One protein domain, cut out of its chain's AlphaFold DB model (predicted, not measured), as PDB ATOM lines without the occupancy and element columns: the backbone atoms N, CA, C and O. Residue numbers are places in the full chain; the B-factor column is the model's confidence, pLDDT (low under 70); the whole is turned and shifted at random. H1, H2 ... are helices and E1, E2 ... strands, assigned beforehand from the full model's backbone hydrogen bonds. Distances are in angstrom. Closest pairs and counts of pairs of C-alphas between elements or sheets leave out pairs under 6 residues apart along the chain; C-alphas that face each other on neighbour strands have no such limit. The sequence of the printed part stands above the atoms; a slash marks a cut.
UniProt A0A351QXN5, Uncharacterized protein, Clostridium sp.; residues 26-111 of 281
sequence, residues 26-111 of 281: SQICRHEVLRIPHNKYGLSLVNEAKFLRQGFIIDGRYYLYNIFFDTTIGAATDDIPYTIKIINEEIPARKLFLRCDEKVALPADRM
ATOM      1  N   SER A  26     -31.072  -4.917  12.962       91.00
ATOM      2  CA  SER A  26     -30.712  -4.376  11.643       91.00
ATOM      3  C   SER A  26     -30.171  -5.455  10.691       91.00
ATOM      4  O   SER A  26     -30.454  -5.424   9.491       91.00
ATOM      5  N   GLN A  27     -29.444  -6.451  11.212       90.81
ATOM      6  CA  GLN A  27     -28.947  -7.582  10.425       90.81
ATOM      7  C   GLN A  27     -30.063  -8.578  10.094       90.81
ATOM      8  O   GLN A  27     -30.091  -9.091   8.974       90.81
ATOM      9  N   ILE A  28     -31.025  -8.794  11.002       91.88
ATOM     10  CA  ILE A  28     -32.235  -9.587  10.711       91.88
ATOM     11  C   ILE A  28     -32.963  -8.983   9.503       91.88
ATOM     12  O   ILE A  28     -33.171  -9.676   8.508       91.88
ATOM     13  N   CYS A  29     -33.250  -7.678   9.541       92.19
ATOM     14  CA  CYS A  29     -33.920  -6.955   8.453       92.19
ATOM     15  C   CYS A  29     -33.164  -7.023   7.114       92.19
ATOM     16  O   CYS A  29     -33.772  -7.031   6.048       92.19
ATOM     17  N   ARG A  30     -31.826  -7.061   7.138       92.00
ATOM     18  CA  ARG A  30     -31.010  -7.184   5.914       92.00
ATOM     19  C   ARG A  30     -31.048  -8.583   5.313       92.00
ATOM     20  O   ARG A  30     -30.799  -8.740   4.116       92.00
ATOM     21  N   HIS A  31     -31.280  -9.600   6.137       90.88
ATOM     22  CA  HIS A  31     -31.233 -10.989   5.707       90.88
ATOM     23  C   HIS A  31     -32.602 -11.582   5.403       90.88
ATOM     24  O   HIS A  31     -32.642 -12.490   4.576       90.88
ATOM     25  N   GLU A  32     -33.685 -11.101   5.995       92.62
ATOM     26  CA  GLU A  32     -35.031 -11.602   5.708       92.62
ATOM     27  C   GLU A  32     -35.441 -11.393   4.239       92.62
ATOM     28  O   GLU A  32     -35.008 -10.461   3.555       92.62
ATOM     29  N   VAL A  33     -36.299 -12.280   3.739       95.69
ATOM     30  CA  VAL A  33     -36.967 -12.131   2.442       95.69
ATOM     31  C   VAL A  33     -38.458 -12.223   2.696       95.69
ATOM     32  O   VAL A  33     -39.019 -13.306   2.809       95.69
ATOM     33  N   LEU A  34     -39.108 -11.072   2.817       96.94
ATOM     34  CA  LEU A  34     -40.499 -11.022   3.241       96.94
ATOM     35  C   LEU A  34     -41.461 -11.432   2.127       96.94
ATOM     36  O   LEU A  34     -41.374 -10.966   0.986       96.94
ATOM     37  N   ARG A  35     -42.435 -12.264   2.494       96.00
ATOM     38  CA  ARG A  35     -43.560 -12.649   1.645       96.00
ATOM     39  C   ARG A  35     -44.326 -11.415   1.149       96.00
ATOM     40  O   ARG A  35     -44.541 -10.467   1.896       96.00
ATOM     41  N   ILE A  36     -44.784 -11.435  -0.103       93.81
ATOM     42  CA  ILE A  36     -45.634 -10.391  -0.703       93.81
ATOM     43  C   ILE A  36     -47.080 -10.916  -0.836       93.81
ATOM     44  O   ILE A  36     -47.256 -12.067  -1.244       93.81
ATOM     45  N   PRO A  37     -48.116 -10.095  -0.562       95.50
ATOM     46  CA  PRO A  37     -48.046  -8.719  -0.061       95.50
ATOM     47  C   PRO A  37     -47.786  -8.639   1.452       95.50
ATOM     48  O   PRO A  37     -48.292  -9.451   2.219       95.50
ATOM     49  N   HIS A  38     -47.059  -7.599   1.871       96.38
ATOM     50  CA  HIS A  38     -46.883  -7.211   3.272       96.38
ATOM     51  C   HIS A  38     -47.123  -5.706   3.454       96.38
ATOM     52  O   HIS A  38     -47.042  -4.927   2.503       96.38
ATOM     53  N   ASN A  39     -47.448  -5.294   4.680       95.94
ATOM     54  CA  ASN A  39     -47.632  -3.887   5.036       95.94
ATOM     55  C   ASN A  39     -46.281  -3.151   5.175       95.94
ATOM     56  O   ASN A  39     -45.217  -3.753   5.072       95.94
ATOM     57  N   LYS A  40     -46.306  -1.844   5.472       94.31
ATOM     58  CA  LYS A  40     -45.085  -1.021   5.630       94.31
ATOM     59  C   LYS A  40     -44.114  -1.496   6.729       94.31
ATOM     60  O   LYS A  40     -42.997  -1.004   6.789       94.31
ATOM     61  N   TYR A  41     -44.551  -2.407   7.599       94.19
ATOM     62  CA  TYR A  41     -43.756  -2.988   8.681       94.19
ATOM     63  C   TYR A  41     -43.245  -4.399   8.361       94.19
ATOM     64  O   TYR A  41     -42.620  -5.025   9.213       94.19
ATOM     65  N   GLY A  42     -43.522  -4.917   7.160       95.50
ATOM     66  CA  GLY A  42     -43.101  -6.254   6.754       95.50
ATOM     67  C   GLY A  42     -44.026  -7.392   7.194       95.50
ATOM     68  O   GLY A  42     -43.666  -8.560   7.063       95.50
ATOM     69  N   LEU A  43     -45.224  -7.082   7.699       97.94
ATOM     70  CA  LEU A  43     -46.182  -8.088   8.162       97.94
ATOM     71  C   LEU A  43     -47.197  -8.437   7.065       97.94
ATOM     72  O   LEU A  43     -47.750  -7.550   6.412       97.94
ATOM     73  N   SER A  44     -47.458  -9.730   6.883       98.00
ATOM     74  CA  SER A  44     -48.459 -10.270   5.952       98.00
ATOM     75  C   SER A  44     -49.731 -10.655   6.703       98.00
ATOM     76  O   SER A  44     -49.648 -11.124   7.835       98.00
ATOM     77  N   LEU A  45     -50.899 -10.494   6.076       97.94
ATOM     78  CA  LEU A  45     -52.174 -10.961   6.633       97.94
ATOM     79  C   LEU A  45     -52.210 -12.499   6.642       97.94
ATOM     80  O   LEU A  45     -51.962 -13.124   5.611       97.94
ATOM     81  N   VAL A  46     -52.539 -13.101   7.786       97.56
ATOM     82  CA  VAL A  46     -52.473 -14.558   8.007       97.56
ATOM     83  C   VAL A  46     -53.723 -15.135   8.683       97.56
ATOM     84  O   VAL A  46     -53.649 -16.153   9.362       97.56
ATOM     85  N   ASN A  47     -54.890 -14.514   8.501       95.38
ATOM     86  CA  ASN A  47     -56.150 -14.969   9.110       95.38
ATOM     87  C   ASN A  47     -56.488 -16.440   8.837       95.38
ATOM     88  O   ASN A  47     -56.952 -17.138   9.732       95.38
ATOM     89  N   GLU A  48     -56.227 -16.894   7.613       94.75
ATOM     90  CA  GLU A  48     -56.523 -18.255   7.151       94.75
ATOM     91  C   GLU A  48     -55.400 -19.254   7.474       94.75
ATOM     92  O   GLU A  48     -55.420 -20.398   7.017       94.75
ATOM     93  N   ALA A  49     -54.370 -18.827   8.214       97.12
ATOM     94  CA  ALA A  49     -53.250 -19.694   8.523       97.12
ATOM     95  C   ALA A  49     -53.652 -20.803   9.500       97.12
ATOM     96  O   ALA A  49     -54.331 -20.588  10.506       97.12
ATOM     97  N   LYS A  50     -53.140 -22.007   9.246       97.38
ATOM     98  CA  LYS A  50     -53.172 -23.098  10.215       97.38
ATOM     99  C   LYS A  50     -51.984 -22.951  11.157       97.38
ATOM    100  O   LYS A  50     -50.857 -23.294  10.796       97.38
ATOM    101  N   PHE A  51     -52.248 -22.461  12.358       97.31
ATOM    102  CA  PHE A  51     -51.234 -22.306  13.394       97.31
ATOM    103  C   PHE A  51     -50.840 -23.643  14.013       97.31
ATOM    104  O   PHE A  51     -51.665 -24.540  14.187       97.31
ATOM    105  N   LEU A  52     -49.553 -23.761  14.321       95.31
ATOM    106  CA  LEU A  52     -48.910 -24.901  14.961       95.31
ATOM    107  C   LEU A  52     -47.968 -24.379  16.052       95.31
ATOM    108  O   LEU A  52     -47.805 -23.174  16.249       95.31
ATOM    109  N   ARG A  53     -47.311 -25.306  16.744       92.56
ATOM    110  CA  ARG A  53     -46.482 -25.029  17.917       92.56
ATOM    111  C   ARG A  53     -45.269 -24.130  17.637       92.56
ATOM    112  O   ARG A  53     -44.976 -23.252  18.433       92.56
ATOM    113  N   GLN A  54     -44.584 -24.335  16.511       92.94
ATOM    114  CA  GLN A  54     -43.341 -23.624  16.145       92.94
ATOM    115  C   GLN A  54     -43.474 -22.742  14.899       92.94
ATOM    116  O   GLN A  54     -42.511 -22.109  14.465       92.94
ATOM    117  N   GLY A  55     -44.657 -22.712  14.300       95.56
ATOM    118  CA  GLY A  55     -44.893 -21.987  13.069       95.56
ATOM    119  C   GLY A  55     -46.335 -22.103  12.620       95.56
ATOM    120  O   GLY A  55     -47.208 -22.530  13.373       95.56
ATOM    121  N   PHE A  56     -46.592 -21.740  11.376       97.44
ATOM    122  CA  PHE A  56     -47.930 -21.750  10.802       97.44
ATOM    123  C   PHE A  56     -47.880 -22.030   9.307       97.44
ATOM    124  O   PHE A  56     -46.886 -21.763   8.634       97.44
ATOM    125  N   ILE A  57     -48.964 -22.599   8.786       97.62
ATOM    126  CA  ILE A  57     -49.102 -22.930   7.370       97.62
ATOM    127  C   ILE A  57     -50.066 -21.952   6.721       97.62
ATOM    128  O   ILE A  57     -51.198 -21.808   7.176       97.62
ATOM    129  N   ILE A  58     -49.647 -21.347   5.617       96.81
ATOM    130  CA  ILE A  58     -50.499 -20.527   4.759       96.81
ATOM    131  C   ILE A  58     -50.079 -20.731   3.301       96.81
ATOM    132  O   ILE A  58     -48.891 -20.814   2.995       96.81
ATOM    133  N   ASP A  59     -51.056 -20.900   2.409       94.56
ATOM    134  CA  ASP A  59     -50.846 -21.167   0.977       94.56
ATOM    135  C   ASP A  59     -49.867 -22.320   0.685       94.56
ATOM    136  O   ASP A  59     -49.007 -22.250  -0.193       94.56
ATOM    137  N   GLY A  60     -49.980 -23.402   1.463       94.88
ATOM    138  CA  GLY A  60     -49.154 -24.606   1.312       94.88
ATOM    139  C   GLY A  60     -47.694 -24.451   1.759       94.88
ATOM    140  O   GLY A  60     -46.910 -25.392   1.610       94.88
ATOM    141  N   ARG A  61     -47.320 -23.299   2.329       96.19
ATOM    142  CA  ARG A  61     -45.987 -23.034   2.884       96.19
ATOM    143  C   ARG A  61     -46.062 -22.973   4.404       96.19
ATOM    144  O   ARG A  61     -46.964 -22.353   4.960       96.19
ATOM    145  N   TYR A  62     -45.117 -23.632   5.060       97.25
ATOM    146  CA  TYR A  62     -44.894 -23.553   6.495       97.25
ATOM    147  C   TYR A  62     -43.854 -22.470   6.785       97.25
ATOM    148  O   TYR A  62     -42.745 -22.520   6.248       97.25
ATOM    149  N   TYR A  63     -44.216 -21.519   7.638       96.94
ATOM    150  CA  TYR A  63     -43.349 -20.458   8.140       96.94
ATOM    151  C   TYR A  63     -43.060 -20.719   9.613       96.94
ATOM    152  O   TYR A  63     -43.985 -20.966  10.388       96.94
ATOM    153  N   LEU A  64     -41.788 -20.645  10.005       95.31
ATOM    154  CA  LEU A  64     -41.424 -20.579  11.418       95.31
ATOM    155  C   LEU A  64     -41.885 -19.242  12.002       95.31
ATOM    156  O   LEU A  64     -41.856 -18.218  11.312       95.31
ATOM    157  N   TYR A  65     -42.296 -19.245  13.272       95.62
ATOM    158  CA  TYR A  65     -42.488 -17.978  13.972       95.62
ATOM    159  C   TYR A  65     -41.169 -17.204  14.018       95.62
ATOM    160  O   TYR A  65     -40.078 -17.781  14.009       95.62
ATOM    161  N   ASN A  66     -41.277 -15.878  14.045       94.69
ATOM    162  CA  ASN A  66     -40.121 -15.012  14.205       94.69
ATOM    163  C   ASN A  66     -39.371 -15.345  15.506       94.69
ATOM    164  O   ASN A  66     -39.994 -15.750  16.482       94.69
ATOM    165  N   ILE A  67     -38.053 -15.134  15.536       92.50
ATOM    166  CA  ILE A  67     -37.213 -15.442  16.704       92.50
ATOM    167  C   ILE A  67     -37.658 -14.729  17.990       92.50
ATOM    168  O   ILE A  67     -37.442 -15.254  19.075       92.50
ATOM    169  N   PHE A  68     -38.301 -13.565  17.869       95.38
ATOM    170  CA  PHE A  68     -38.821 -12.802  19.006       95.38
ATOM    171  C   PHE A  68     -40.246 -13.196  19.407       95.38
ATOM    172  O   PHE A  68     -40.790 -12.651  20.356       95.38
ATOM    173  N   PHE A  69     -40.901 -14.090  18.667       95.44
ATOM    174  CA  PHE A  69     -42.259 -14.507  18.983       95.44
ATOM    175  C   PHE A  69     -42.237 -15.545  20.112       95.44
ATOM    176  O   PHE A  69     -41.668 -16.624  19.934       95.44
ATOM    177  N   ASP A  70     -42.905 -15.264  21.235       92.69
ATOM    178  CA  ASP A  70     -43.059 -16.253  22.305       92.69
ATOM    179  C   ASP A  70     -43.904 -17.441  21.821       92.69
ATOM    180  O   ASP A  70     -45.095 -17.333  21.518       92.69
ATOM    181  N   THR A  71     -43.260 -18.602  21.738       92.62
ATOM    182  CA  THR A  71     -43.912 -19.842  21.321       92.62
ATOM    183  C   THR A  71     -44.506 -20.624  22.481       92.62
ATOM    184  O   THR A  71     -45.009 -21.709  22.240       92.62
ATOM    185  N   THR A  72     -44.498 -20.132  23.718       91.00
ATOM    186  CA  THR A  72     -45.023 -20.827  24.905       91.00
ATOM    187  C   THR A  72     -46.530 -21.136  24.805       91.00
ATOM    188  O   THR A  72     -47.299 -20.387  24.202       91.00
ATOM    189  N   ILE A  73     -46.979 -22.265  25.378       92.06
ATOM    190  CA  ILE A  73     -48.409 -22.639  25.483       92.06
ATOM    191  C   ILE A  73     -48.993 -22.325  26.857       92.06
ATOM    192  O   ILE A  73     -48.289 -22.324  27.865       92.06
ATOM    193  N   GLY A  74     -50.314 -22.127  26.899       86.69
ATOM    194  CA  GLY A  74     -51.046 -21.922  28.150       86.69
ATOM    195  C   GLY A  74     -51.331 -23.222  28.910       86.69
ATOM    196  O   GLY A  74     -51.341 -23.226  30.139       86.69
ATOM    197  N   ALA A  75     -51.541 -24.334  28.202       86.88
ATOM    198  CA  ALA A  75     -51.755 -25.654  28.794       86.88
ATOM    199  C   ALA A  75     -50.932 -26.731  28.082       86.88
ATOM    200  O   ALA A  75     -50.676 -26.633  26.891       86.88
ATOM    201  N   ALA A  76     -50.577 -27.807  28.789       84.94
ATOM    202  CA  ALA A  76     -49.756 -28.896  28.242       84.94
ATOM    203  C   ALA A  76     -50.369 -29.617  27.021       84.94
ATOM    204  O   ALA A  76     -49.654 -30.306  26.301       84.94
ATOM    205  N   THR A  77     -51.680 -29.486  26.813       86.06
ATOM    206  CA  THR A  77     -52.420 -30.064  25.681       86.06
ATOM    207  C   THR A  77     -52.617 -29.091  24.521       86.06
ATOM    208  O   THR A  77     -53.272 -29.449  23.550       86.06
ATOM    209  N   ASP A  78     -52.146 -27.849  24.639       90.81
ATOM    210  CA  ASP A  78     -52.306 -26.862  23.578       90.81
ATOM    211  C   ASP A  78     -51.264 -27.090  22.468       90.81
ATOM    212  O   ASP A  78     -50.068 -27.242  22.721       90.81
ATOM    213  N   ASP A  79     -51.725 -27.040  21.219       91.25
ATOM    214  CA  ASP A  79     -50.894 -27.276  20.029       91.25
ATOM    215  C   ASP A  79     -50.401 -25.979  19.359       91.25
ATOM    216  O   ASP A  79     -49.683 -26.021  18.356       91.25
ATOM    217  N   ILE A  80     -50.783 -24.818  19.901       95.31
ATOM    218  CA  ILE A  80     -50.473 -23.480  19.375       95.31
ATOM    219  C   ILE A  80     -50.030 -22.539  20.501       95.31
ATOM    220  O   ILE A  80     -50.493 -22.706  21.628       95.31
ATOM    221  N   PRO A  81     -49.174 -21.538  20.228       95.50
ATOM    222  CA  PRO A  81     -48.763 -20.569  21.239       95.50
ATOM    223  C   PRO A  81     -49.943 -19.841  21.888       95.50
ATOM    224  O   PRO A  81     -50.949 -19.563  21.227       95.50
ATOM    225  N   TYR A  82     -49.801 -19.485  23.164       95.25
ATOM    226  CA  TYR A  82     -50.872 -18.860  23.942       95.25
ATOM    227  C   TYR A  82     -51.337 -17.532  23.330       95.25
ATOM    228  O   TYR A  82     -52.539 -17.301  23.213       95.25
ATOM    229  N   THR A  83     -50.409 -16.717  22.822       96.06
ATOM    230  CA  THR A  83     -50.717 -15.479  22.086       96.06
ATOM    231  C   THR A  83     -51.632 -15.736  20.889       96.06
ATOM    232  O   THR A  83     -52.645 -15.060  20.723       96.06
ATOM    233  N   ILE A  84     -51.338 -16.759  20.078       97.62
ATOM    234  CA  ILE A  84     -52.183 -17.130  18.933       97.62
ATOM    235  C   ILE A  84     -53.543 -17.651  19.397       97.62
ATOM    236  O   ILE A  84     -54.559 -17.349  18.771       97.62
ATOM    237  N   LYS A  85     -53.576 -18.418  20.490       96.38
ATOM    238  CA  LYS A  85     -54.813 -18.933  21.079       96.38
ATOM    239  C   LYS A  85     -55.744 -17.797  21.506       96.38
ATOM    240  O   LYS A  85     -56.879 -17.770  21.043       96.38
ATOM    241  N   ILE A  86     -55.244 -16.824  22.278       95.94
ATOM    242  CA  ILE A  86     -56.007 -15.628  22.684       95.94
ATOM    243  C   ILE A  86     -56.550 -14.906  21.450       95.94
ATOM    244  O   ILE A  86     -57.746 -14.644  21.359       95.94
ATOM    245  N   ILE A  87     -55.678 -14.619  20.476       97.25
ATOM    246  CA  ILE A  87     -56.066 -13.909  19.256       97.25
ATOM    247  C   ILE A  87     -57.182 -14.666  18.523       97.25
ATOM    248  O   ILE A  87     -58.162 -14.058  18.097       97.25
ATOM    249  N   ASN A  88     -57.063 -15.986  18.384       95.62
ATOM    250  CA  ASN A  88     -58.011 -16.779  17.612       95.62
ATOM    251  C   ASN A  88     -59.352 -17.017  18.315       95.62
ATOM    252  O   ASN A  88     -60.374 -17.069  17.627       95.62
ATOM    253  N   GLU A  89     -59.339 -17.188  19.636       95.06
ATOM    254  CA  GLU A  89     -60.514 -17.554  20.435       95.06
ATOM    255  C   GLU A  89     -61.275 -16.334  20.970       95.06
ATOM    256  O   GLU A  89     -62.496 -16.396  21.092       95.06
ATOM    257  N   GLU A  90     -60.581 -15.229  21.266       95.94
ATOM    258  CA  GLU A  90     -61.169 -14.079  21.969       95.94
ATOM    259  C   GLU A  90     -61.386 -12.845  21.081       95.94
ATOM    260  O   GLU A  90     -62.184 -11.986  21.445       95.94
ATOM    261  N   ILE A  91     -60.726 -12.735  19.916       97.00
ATOM    262  CA  ILE A  91     -60.855 -11.553  19.045       97.00
ATOM    263  C   ILE A  91     -61.759 -11.854  17.837       97.00
ATOM    264  O   ILE A  91     -61.321 -12.513  16.879       97.00
ATOM    265  N   PRO A  92     -63.006 -11.346  17.822       91.56
ATOM    266  CA  PRO A  92     -63.903 -11.511  16.688       91.56
ATOM    267  C   PRO A  92     -63.415 -10.700  15.481       91.56
ATOM    268  O   PRO A  92     -62.810  -9.638  15.625       91.56
ATOM    269  N   ALA A  93     -63.678 -11.221  14.275       93.94
ATOM    270  CA  ALA A  93     -63.364 -10.569  12.995       93.94
ATOM    271  C   ALA A  93     -61.919 -10.033  12.870       93.94
ATOM    272  O   ALA A  93     -61.656  -9.097  12.114       93.94
ATOM    273  N   ARG A  94     -60.978 -10.639  13.606       95.88
ATOM    274  CA  ARG A  94     -59.580 -10.212  13.661       95.88
ATOM    275  C   ARG A  94     -58.939 -10.148  12.282       95.88
ATOM    276  O   ARG A  94     -59.206 -10.987  11.423       95.88
ATOM    277  N   LYS A  95     -57.997  -9.233  12.114       98.06
ATOM    278  CA  LYS A  95     -56.972  -9.250  11.072       98.06
ATOM    279  C   LYS A  95     -55.631  -9.442  11.758       98.06
ATOM    280  O   LYS A  95     -55.098  -8.509  12.346       98.06
ATOM    281  N   LEU A  96     -55.126 -10.667  11.724       98.19
ATOM    282  CA  LEU A  96     -53.827 -11.024  12.269       98.19
ATOM    283  C   LEU A  96     -52.768 -10.891  11.178       98.19
ATOM    284  O   LEU A  96     -52.865 -11.505  10.114       98.19
ATOM    285  N   PHE A  97     -51.739 -10.117  11.477       98.50
ATOM    286  CA  PHE A  97     -50.578  -9.906  10.640       98.50
ATOM    287  C   PHE A  97     -49.335 -10.469  11.323       98.50
ATOM    288  O   PHE A  97     -49.030 -10.109  12.460       98.50
ATOM    289  N   LEU A  98     -48.596 -11.315  10.610       97.94
ATOM    290  CA  LEU A  98     -47.334 -11.894  11.069       97.94
ATOM    291  C   LEU A  98     -46.231 -11.666  10.046       97.94
ATOM    292  O   LEU A  98     -46.470 -11.564   8.838       97.94
ATOM    293  N   ARG A  99     -44.994 -11.632  10.535       95.69
ATOM    294  CA  ARG A  99     -43.819 -11.593   9.673       95.69
ATOM    295  C   ARG A  99     -43.602 -12.959   9.027       95.69
ATOM    296  O   ARG A  99     -43.516 -13.969   9.717       95.69
ATOM    297  N   CYS A 100     -43.536 -12.979   7.700       96.69
ATOM    298  CA  CYS A 100     -43.396 -14.198   6.906       96.69
ATOM    299  C   CYS A 100     -42.083 -14.128   6.120       96.69
ATOM    300  O   CYS A 100     -42.039 -13.488   5.070       96.69
ATOM    301  N   ASP A 101     -41.022 -14.753   6.631       95.44
ATOM    302  CA  ASP A 101     -39.714 -14.792   5.968       95.44
ATOM    303  C   ASP A 101     -39.565 -16.056   5.105       95.44
ATOM    304  O   ASP A 101     -39.552 -17.187   5.595       95.44
ATOM    305  N   GLU A 102     -39.431 -15.853   3.798       95.69
ATOM    306  CA  GLU A 102     -39.261 -16.892   2.786       95.69
ATOM    307  C   GLU A 102     -37.943 -17.663   2.919       95.69
ATOM    308  O   GLU A 102     -37.856 -18.781   2.408       95.69
ATOM    309  N   LYS A 103     -36.920 -17.125   3.602       90.88
ATOM    310  CA  LYS A 103     -35.654 -17.854   3.818       90.88
ATOM    311  C   LYS A 103     -35.766 -18.993   4.820       90.88
ATOM    312  O   LYS A 103     -35.002 -19.952   4.727       90.88
ATOM    313  N   VAL A 104     -36.696 -18.882   5.763       88.25
ATOM    314  CA  VAL A 104     -36.963 -19.903   6.787       88.25
ATOM    315  C   VAL A 104     -38.283 -20.636   6.537       88.25
ATOM    316  O   VAL A 104     -38.703 -21.454   7.354       88.25
ATOM    317  N   ALA A 105     -38.924 -20.367   5.398       93.50
ATOM    318  CA  ALA A 105     -40.120 -21.059   4.953       93.50
ATOM    319  C   ALA A 105     -39.778 -22.348   4.197       93.50
ATOM    320  O   ALA A 105     -38.775 -22.450   3.486       93.50
ATOM    321  N   LEU A 106     -40.662 -23.334   4.298       93.94
ATOM    322  CA  LEU A 106     -40.554 -24.593   3.566       93.94
ATOM    323  C   LEU A 106     -41.930 -25.086   3.106       93.94
ATOM    324  O   LEU A 106     -42.952 -24.676   3.653       93.94
ATOM    325  N   PRO A 107     -41.991 -25.973   2.098       95.62
ATOM    326  CA  PRO A 107     -43.225 -26.670   1.758       95.62
ATOM    327  C   PRO A 107     -43.835 -27.368   2.983       95.62
ATOM    328  O   PRO A 107     -43.114 -28.002   3.758       95.62
ATOM    329  N   ALA A 108     -45.153 -27.254   3.165       94.56
ATOM    330  CA  ALA A 108     -45.839 -27.778   4.350       94.56
ATOM    331  C   ALA A 108     -45.687 -29.302   4.523       94.56
ATOM    332  O   ALA A 108     -45.667 -29.797   5.645       94.56
ATOM    333  N   ASP A 109     -45.529 -30.046   3.428       93.81
ATOM    334  CA  ASP A 109     -45.296 -31.495   3.415       93.81
ATOM    335  C   ASP A 109     -43.888 -31.901   3.885       93.81
ATOM    336  O   ASP A 109     -43.635 -33.079   4.139       93.81
ATOM    337  N   ARG A 110     -42.969 -30.939   4.026       91.38
ATOM    338  CA  ARG A 110     -41.584 -31.156   4.476       91.38
ATOM    339  C   ARG A 110     -41.329 -30.672   5.897       91.38
ATOM    340  O   ARG A 110     -40.181 -30.689   6.338       91.38
ATOM    341  N   MET A 111     -42.362 -30.206   6.599       90.81
ATOM    342  CA  MET A 111     -42.192 -29.672   7.943       90.81
ATOM    343  C   MET A 111     -41.818 -30.755   8.949       90.81
ATOM    344  O   MET A 111     -42.358 -31.860   8.940       90.81
TER     345      MET A 111
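This is residues 26 to 111 of the 281 residues of an uncharacterized protein of Clostridium sp. (UniProt A0A351QXN5). This domain has little regular structure: two small antiparallel sheets, E1 with E4 and the hairpin of E2 and E3, sit among long loops, with H1 and H2 toward opposite ends. The 86 printed residues run H1 E1 E2 E3 H2 E4, a mixed class with under half, 31 residues, in named elements. The whole is compact, radius of gyration of the C-alphas 12.9 A, spanning 36 by 29 by 25 A.

E2, residues 55 to 58, and E3, residues 61 to 64, form an antiparallel hairpin; N 56 and O 63 are 2.9 A apart, within hydrogen-bond range. E1, residues 43 to 45, and E4, residues 95 to 99, are antiparallel; N 44 and O 98 are 2.9 A apart. The closest C-alphas of E4 and H2, residues 82 to 90, are those of Leu 96 and Ile 87, 7.9 A. H1, residues 26 to 31, is apart from H2. In both helices every O i to N i+4 pair is within hydrogen-bond range.

H1 begins at C-alpha 26 (-30.712, -4.376, 11.643). H2 is 11.5 A long; E4, 13.4 A, ends at C-alpha 99 (-43.819, -11.593, 9.673).

The printed part has no cut. The links H1 to E1 and E3 to H2 are long. No printed residue is under 70 in pLDDT.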